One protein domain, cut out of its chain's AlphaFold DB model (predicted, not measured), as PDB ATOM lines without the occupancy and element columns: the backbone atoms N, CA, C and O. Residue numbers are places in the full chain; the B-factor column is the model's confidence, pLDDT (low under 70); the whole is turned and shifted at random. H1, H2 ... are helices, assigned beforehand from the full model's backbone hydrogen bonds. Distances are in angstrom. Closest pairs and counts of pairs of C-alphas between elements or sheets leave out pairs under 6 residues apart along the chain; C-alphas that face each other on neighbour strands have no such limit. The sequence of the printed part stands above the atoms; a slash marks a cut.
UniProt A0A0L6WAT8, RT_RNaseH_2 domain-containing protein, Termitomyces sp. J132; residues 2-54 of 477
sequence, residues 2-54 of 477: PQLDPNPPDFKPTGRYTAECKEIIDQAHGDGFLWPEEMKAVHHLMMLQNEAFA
ATOM      1  N   PRO A   2    -116.156  29.456  -7.472       66.56
ATOM      2  CA  PRO A   2    -117.347  28.614  -7.554       66.56
ATOM      3  C   PRO A   2    -117.347  27.833  -8.874       66.56
ATOM      4  O   PRO A   2    -116.837  28.328  -9.879       66.56
ATOM      5  N   GLN A   3    -117.897  26.617  -8.873       73.69
ATOM      6  CA  GLN A   3    -118.160  25.911 -10.126       73.69
ATOM      7  C   GLN A   3    -119.232  26.679 -10.897       73.69
ATOM      8  O   GLN A   3    -120.311  26.936 -10.365       73.69
ATOM      9  N   LEU A   4    -118.907  27.080 -12.127       71.69
ATOM     10  CA  LEU A   4    -119.866  27.714 -13.021       71.69
ATOM     11  C   LEU A   4    -120.738  26.637 -13.657       71.69
ATOM     12  O   LEU A   4    -120.233  25.611 -14.115       71.69
ATOM     13  N   ASP A   5    -122.045  26.880 -13.663       77.19
ATOM     14  CA  ASP A   5    -122.996  26.029 -14.369       77.19
ATOM     15  C   ASP A   5    -122.741  26.145 -15.885       77.19
ATOM     16  O   ASP A   5    -122.712  27.275 -16.391       77.19
ATOM     17  N   PRO A   6    -122.546  25.029 -16.615       76.19
ATOM     18  CA  PRO A   6    -122.444  25.042 -18.075       76.19
ATOM     19  C   PRO A   6    -123.691  25.610 -18.771       76.19
ATOM     20  O   PRO A   6    -123.589  26.034 -19.917       76.19
ATOM     21  N   ASN A   7    -124.841  25.661 -18.091       80.56
ATOM     22  CA  ASN A   7    -126.054  26.331 -18.549       80.56
ATOM     23  C   ASN A   7    -126.392  27.495 -17.601       80.56
ATOM     24  O   ASN A   7    -127.239  27.347 -16.715       80.56
ATOM     25  N   PRO A   8    -125.733  28.658 -17.746       81.75
ATOM     26  CA  PRO A   8    -125.939  29.780 -16.843       81.75
ATOM     27  C   PRO A   8    -127.398  30.272 -16.893       81.75
ATOM     28  O   PRO A   8    -127.957  30.425 -17.986       81.75
ATOM     29  N   PRO A   9    -128.025  30.545 -15.732       83.50
ATOM     30  CA  PRO A   9    -129.371  31.095 -15.681       83.50
ATOM     31  C   PRO A   9    -129.400  32.505 -16.278       83.50
ATOM     32  O   PRO A   9    -128.393  33.220 -16.287       83.50
ATOM     33  N   ASP A  10    -130.575  32.927 -16.745       84.94
ATOM     34  CA  ASP A  10    -130.753  34.295 -17.221       84.94
ATOM     35  C   ASP A  10    -130.490  35.312 -16.102       84.94
ATOM     36  O   ASP A  10    -130.693  35.051 -14.910       84.94
ATOM     37  N   PHE A  11    -130.019  36.491 -16.508       86.06
ATOM     38  CA  PHE A  11    -129.633  37.548 -15.585       86.06
ATOM     39  C   PHE A  11    -130.783  37.921 -14.643       86.06
ATOM     40  O   PHE A  11    -131.884  38.278 -15.071       86.06
ATOM     41  N   LYS A  12    -130.479  37.917 -13.345       87.25
ATOM     42  CA  LYS A  12    -131.349  38.424 -12.292       87.25
ATOM     43  C   LYS A  12    -130.535  39.338 -11.374       87.25
ATOM     44  O   LYS A  12    -129.548  38.873 -10.802       87.25
ATOM     45  N   PRO A  13    -130.944  40.603 -11.171       87.38
ATOM     46  CA  PRO A  13    -130.270  41.495 -10.234       87.38
ATOM     47  C   PRO A  13    -130.098  40.822  -8.867       87.38
ATOM     48  O   PRO A  13    -131.075  40.359  -8.273       87.38
ATOM     49  N   THR A  14    -128.853  40.723  -8.402       85.00
ATOM     50  CA  THR A  14    -128.492  39.945  -7.210       85.00
ATOM     51  C   THR A  14    -127.508  40.733  -6.354       85.00
ATOM     52  O   THR A  14    -126.378  40.993  -6.770       85.00
ATOM     53  N   GLY A  15    -127.936  41.102  -5.144       87.12
ATOM     54  CA  GLY A  15    -127.114  41.842  -4.187       87.12
ATOM     55  C   GLY A  15    -126.592  43.154  -4.775       87.12
ATOM     56  O   GLY A  15    -127.382  44.026  -5.130       87.12
ATOM     57  N   ARG A  16    -125.263  43.278  -4.887       84.88
ATOM     58  CA  ARG A  16    -124.596  44.473  -5.445       84.88
ATOM     59  C   ARG A  16    -124.607  44.535  -6.974       84.88
ATOM     60  O   ARG A  16    -124.308  45.581  -7.535       84.88
ATOM     61  N   TYR A  17    -124.925  43.433  -7.653       88.56
ATOM     62  CA  TYR A  17    -124.901  43.363  -9.111       88.56
ATOM     63  C   TYR A  17    -126.275  43.718  -9.694       88.56
ATOM     64  O   TYR A  17    -127.180  42.880  -9.764       88.56
ATOM     65  N   THR A  18    -126.439  44.991 -10.064       90.00
ATOM     66  CA  THR A  18    -127.684  45.566 -10.599       90.00
ATOM     67  C   THR A  18    -127.711  45.562 -12.133       90.00
ATOM     68  O   THR A  18    -126.735  45.197 -12.787       90.00
ATOM     69  N   ALA A  19    -128.841  45.966 -12.728       88.75
ATOM     70  CA  ALA A  19    -128.956  46.117 -14.181       88.75
ATOM     71  C   ALA A  19    -127.972  47.166 -14.738       88.75
ATOM     72  O   ALA A  19    -127.369  46.940 -15.779       88.75
ATOM     73  N   GLU A  20    -127.727  48.253 -14.003       87.62
ATOM     74  CA  GLU A  20    -126.738  49.278 -14.372       87.62
ATOM     75  C   GLU A  20    -125.308  48.708 -14.359       87.62
ATOM     76  O   GLU A  20    -124.537  48.915 -15.293       87.62
ATOM     77  N   CYS A  21    -124.960  47.906 -13.343       86.06
ATOM     78  CA  CYS A  21    -123.676  47.201 -13.296       86.06
ATOM     79  C   CYS A  21    -123.512  46.226 -14.469       86.06
ATOM     80  O   CYS A  21    -122.411  46.066 -14.997       86.06
ATOM     81  N   LYS A  22    -124.602  45.565 -14.881       87.50
ATOM     82  CA  LYS A  22    -124.611  44.689 -16.055       87.50
ATOM     83  C   LYS A  22    -124.275  45.471 -17.323       87.50
ATOM     84  O   LYS A  22    -123.381  45.049 -18.047       87.50
ATOM     85  N   GLU A  23    -124.916  46.618 -17.540       87.00
ATOM     86  CA  GLU A  23    -124.660  47.470 -18.707       87.00
ATOM     87  C   GLU A  23    -123.206  47.950 -18.773       87.00
ATOM     88  O   GLU A  23    -122.620  47.960 -19.853       87.00
ATOM     89  N   ILE A  24    -122.584  48.282 -17.635       85.62
ATOM     90  CA  ILE A  24    -121.155  48.643 -17.586       85.62
ATOM     91  C   ILE A  24    -120.284  47.483 -18.087       85.62
ATOM     92  O   ILE A  24    -119.337  47.694 -18.846       85.62
ATOM     93  N   ILE A  25    -120.601  46.255 -17.671       84.88
ATOM     94  CA  ILE A  25    -119.872  45.060 -18.104       84.88
ATOM     95  C   ILE A  25    -120.123  44.769 -19.583       84.88
ATOM     96  O   ILE A  25    -119.164  44.474 -20.290       84.88
ATOM     97  N   ASP A  26    -121.355  44.913 -20.069       86.12
ATOM     98  CA  ASP A  26    -121.679  44.764 -21.494       86.12
ATOM     99  C   ASP A  26    -120.886  45.769 -22.347       86.12
ATOM    100  O   ASP A  26    -120.220  45.394 -23.312       86.12
ATOM    101  N   GLN A  27    -120.878  47.046 -21.947       85.25
ATOM    102  CA  GLN A  27    -120.132  48.109 -22.629       85.25
ATOM    103  C   GLN A  27    -118.621  47.859 -22.627       85.25
ATOM    104  O   GLN A  27    -117.947  48.161 -23.610       85.25
ATOM    105  N   ALA A  28    -118.082  47.304 -21.539       81.69
ATOM    106  CA  ALA A  28    -116.661  46.992 -21.429       81.69
ATOM    107  C   ALA A  28    -116.218  45.845 -22.353       81.69
ATOM    108  O   ALA A  28    -115.036  45.784 -22.695       81.69
ATOM    109  N   HIS A  29    -117.132  44.951 -22.753       77.81
ATOM    110  CA  HIS A  29    -116.798  43.759 -23.540       77.81
ATOM    111  C   HIS A  29    -117.066  43.887 -25.048       77.81
ATOM    112  O   HIS A  29    -116.534  43.067 -25.793       77.81
ATOM    113  N   GLY A  30    -117.760  44.936 -25.511       70.75
ATOM    114  CA  GLY A  30    -117.905  45.288 -26.934       70.75
ATOM    115  C   GLY A  30    -118.508  44.195 -27.838       70.75
ATOM    116  O   GLY A  30    -118.732  43.056 -27.433       70.75
ATOM    117  N   ASP A  31    -118.769  44.530 -29.103       64.88
ATOM    118  CA  ASP A  31    -119.386  43.583 -30.037       64.88
ATOM    119  C   ASP A  31    -118.347  42.598 -30.602       64.88
ATOM    120  O   ASP A  31    -117.584  42.921 -31.515       64.88
ATOM    121  N   GLY A  32    -118.343  41.370 -30.069       67.19
ATOM    122  CA  GLY A  32    -117.793  40.188 -30.746       67.19
ATOM    123  C   GLY A  32    -116.593  39.493 -30.098       67.19
ATOM    124  O   GLY A  32    -116.111  38.519 -30.671       67.19
ATOM    125  N   PHE A  33    -116.097  39.946 -28.937       74.88
ATOM    126  CA  PHE A  33    -115.030  39.219 -28.229       74.88
ATOM    127  C   PHE A  33    -115.554  37.979 -27.489       74.88
ATOM    128  O   PHE A  33    -114.923  36.928 -27.546       74.88
ATOM    129  N   LEU A  34    -116.713  38.098 -26.832       81.06
ATOM    130  CA  LEU A  34    -117.396  36.995 -26.150       81.06
ATOM    131  C   LEU A  34    -118.674  36.611 -26.893       81.06
ATOM    132  O   LEU A  34    -119.396  37.470 -27.403       81.06
ATOM    133  N   TRP A  35    -118.976  35.317 -26.916       83.25
ATOM    134  CA  TRP A  35    -120.239  34.801 -27.431       83.25
ATOM    135  C   TRP A  35    -121.374  35.130 -26.449       83.25
ATOM    136  O   TRP A  35    -121.123  35.267 -25.247       83.25
ATOM    137  N   PRO A  36    -122.637  35.228 -26.902       84.00
ATOM    138  CA  PRO A  36    -123.767  35.505 -26.014       84.00
ATOM    139  C   PRO A  36    -123.846  34.551 -24.809       84.00
ATOM    140  O   PRO A  36    -124.154  34.973 -23.695       84.00
ATOM    141  N   GLU A  37    -123.521  33.274 -25.004       82.94
ATOM    142  CA  GLU A  37    -123.481  32.241 -23.968       82.94
ATOM    143  C   GLU A  37    -122.320  32.443 -22.981       82.94
ATOM    144  O   GLU A  37    -122.499  32.282 -21.771       82.94
ATOM    145  N   GLU A  38    -121.150  32.860 -23.467       84.31
ATOM    146  CA  GLU A  38    -119.998  33.204 -22.623       84.31
ATOM    147  C   GLU A  38    -120.290  34.457 -21.793       84.31
ATOM    148  O   GLU A  38    -119.976  34.513 -20.604       84.31
ATOM    149  N   MET A  39    -120.985  35.430 -22.383       85.94
ATOM    150  CA  MET A  39    -121.427  36.629 -21.684       85.94
ATOM    151  C   MET A  39    -122.420  36.296 -20.564       85.94
ATOM    152  O   MET A  39    -122.314  36.818 -19.450       85.94
ATOM    153  N   LYS A  40    -123.346  35.354 -20.803       86.94
ATOM    154  CA  LYS A  40    -124.221  34.824 -19.744       86.94
ATOM    155  C   LYS A  40    -123.421  34.164 -18.621       86.94
ATOM    156  O   LYS A  40    -123.746  34.374 -17.453       86.94
ATOM    157  N   ALA A  41    -122.363  33.419 -18.940       87.25
ATOM    158  CA  ALA A  41    -121.493  32.814 -17.932       87.25
ATOM    159  C   ALA A  41    -120.746  33.872 -17.096       87.25
ATOM    160  O   ALA A  41    -120.664  33.737 -15.874       87.25
ATOM    161  N   VAL A  42    -120.277  34.961 -17.720       86.62
ATOM    162  CA  VAL A  42    -119.675  36.107 -17.016       86.62
ATOM    163  C   VAL A  42    -120.686  36.756 -16.072       86.62
ATOM    164  O   VAL A  42    -120.392  36.937 -14.891       86.62
ATOM    165  N   HIS A  43    -121.903  37.048 -16.537       89.06
ATOM    166  CA  HIS A  43    -122.950  37.595 -15.669       89.06
ATOM    167  C   HIS A  43    -123.306  36.646 -14.521       89.06
ATOM    168  O   HIS A  43    -123.513  37.100 -13.397       89.06
ATOM    169  N   HIS A  44    -123.337  35.336 -14.768       87.75
ATOM    170  CA  HIS A  44    -123.574  34.341 -13.727       87.75
ATOM    171  C   HIS A  44    -122.471  34.348 -12.663       87.75
ATOM    172  O   HIS A  44    -122.779  34.379 -11.470       87.75
ATOM    173  N   LEU A  45    -121.200  34.418 -13.070       87.94
ATOM    174  CA  LEU A  45    -120.073  34.580 -12.150       87.94
ATOM    175  C   LEU A  45    -120.219  35.853 -11.303       87.94
ATOM    176  O   LEU A  45    -120.061  35.792 -10.082       87.94
ATOM    177  N   MET A  46    -120.558  36.980 -11.935       87.06
ATOM    178  CA  MET A  46    -120.768  38.261 -11.251       87.06
ATOM    179  C   MET A  46    -121.927  38.199 -10.247       87.06
ATOM    180  O   MET A  46    -121.814  38.741  -9.151       87.06
ATOM    181  N   MET A  47    -123.020  37.501 -10.573       87.75
ATOM    182  CA  MET A  47    -124.142  37.283  -9.649       87.75
ATOM    183  C   MET A  47    -123.726  36.435  -8.438       87.75
ATOM    184  O   MET A  47    -124.018  36.801  -7.295       87.75
ATOM    185  N   LEU A  48    -123.009  35.328  -8.671       87.19
ATOM    186  CA  LEU A  48    -122.528  34.434  -7.611       87.19
ATOM    187  C   LEU A  48    -121.517  35.117  -6.683       87.19
ATOM    188  O   LEU A  48    -121.503  34.848  -5.486       87.19
ATOM    189  N   GLN A  49    -120.675  35.992  -7.231       86.50
ATOM    190  CA  GLN A  49    -119.617  36.706  -6.511       86.50
ATOM    191  C   GLN A  49    -119.940  38.195  -6.334       86.50
ATOM    192  O   GLN A  49    -119.037  39.025  -6.284       86.50
ATOM    193  N   ASN A  50    -121.222  38.554  -6.219       85.69
ATOM    194  CA  ASN A  50    -121.652  39.957  -6.209       85.69
ATOM    195  C   ASN A  50    -121.023  40.796  -5.076       85.69
ATOM    196  O   ASN A  50    -120.842  41.995  -5.245       85.69
ATOM    197  N   GLU A  51    -120.636  40.186  -3.953       85.44
ATOM    198  CA  GLU A  51    -119.957  40.888  -2.852       85.44
ATOM    199  C   GLU A  51    -118.461  41.139  -3.097       85.44
ATOM    200  O   GLU A  51    -117.869  41.972  -2.413       85.44
ATOM    201  N   ALA A  52    -117.846  40.439  -4.056       83.50
ATOM    202  CA  ALA A  52    -116.424  40.570  -4.370       83.50
ATOM    203  C   ALA A  52    -116.111  41.811  -5.222       83.50
ATOM    204  O   ALA A  52    -114.976  42.282  -5.226       83.50
ATOM    205  N   PHE A  53    -117.106  42.346  -5.936       84.50
ATOM    206  CA  PHE A  53    -116.947  43.500  -6.818       84.50
ATOM    207  C   PHE A  53    -117.461  44.774  -6.141       84.50
ATOM    208  O   PHE A  53    -118.556  44.797  -5.575       84.50
ATOM    209  N   ALA A  54    -116.662  45.838  -6.210       83.00
ATOM    210  CA  ALA A  54    -117.026  47.163  -5.722       83.00
ATOM    211  C   ALA A  54    -117.300  48.094  -6.908       83.00
ATOM    212  O   ALA A  54    -116.457  48.236  -7.794       83.00
TER     213      ALA A  54
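AT A GLANCE: This is residues 2 to 54 of the 477 residues of the protein "RT_RNaseH_2 domain-containing protein" of Termitomyces sp. J132 (UniProt A0A0L6WAT8). A long lead-in, residues 2 to 18, begins on the side of H2 away from H1 and comes round to H1; the chain then folds back through a short link into H2, a loosely matched pair of helices facing across a gap at a steep tilt. The printed part has 53 residues with two named helices, H1 then H2, and no named strand; the class is all helix, with 24 residues in helices, under half. It is compact and rounded, radius of gyration of the C-alphas 10.6 A, spanning 28 by 24 by 16 A.

IN THESE COORDINATES: Start at C-alpha 2, (-117.347, 28.614, -7.554). Find C-alpha 19 at (-128.956, 46.117, -14.181); from there H1, residues 19 to 29, runs 15.5 A. H2, residues 36 to 48, runs 18.5 A to C-alpha 48 at (-122.528, 34.434, -7.611).

HOW THE PARTS SIT: Look at Lys 22 and His 43: their C-alphas, the closest of H1 and H2, are 7.3 A apart, and the helices are close but not clearly touching. They run opposite ways at a steep tilt of 48 degrees. In H1 and H2 every O i to N i+4 pair is within hydrogen-bond range.

THE WHOLE: The C-alphas farthest apart, those of Gly 15 and Gly 32, are 28.2 A apart. The printed part has no cut, and the link from H1 to H2 is short. Look for pLDDT under 70 at residue 2 and residues 31 to 32.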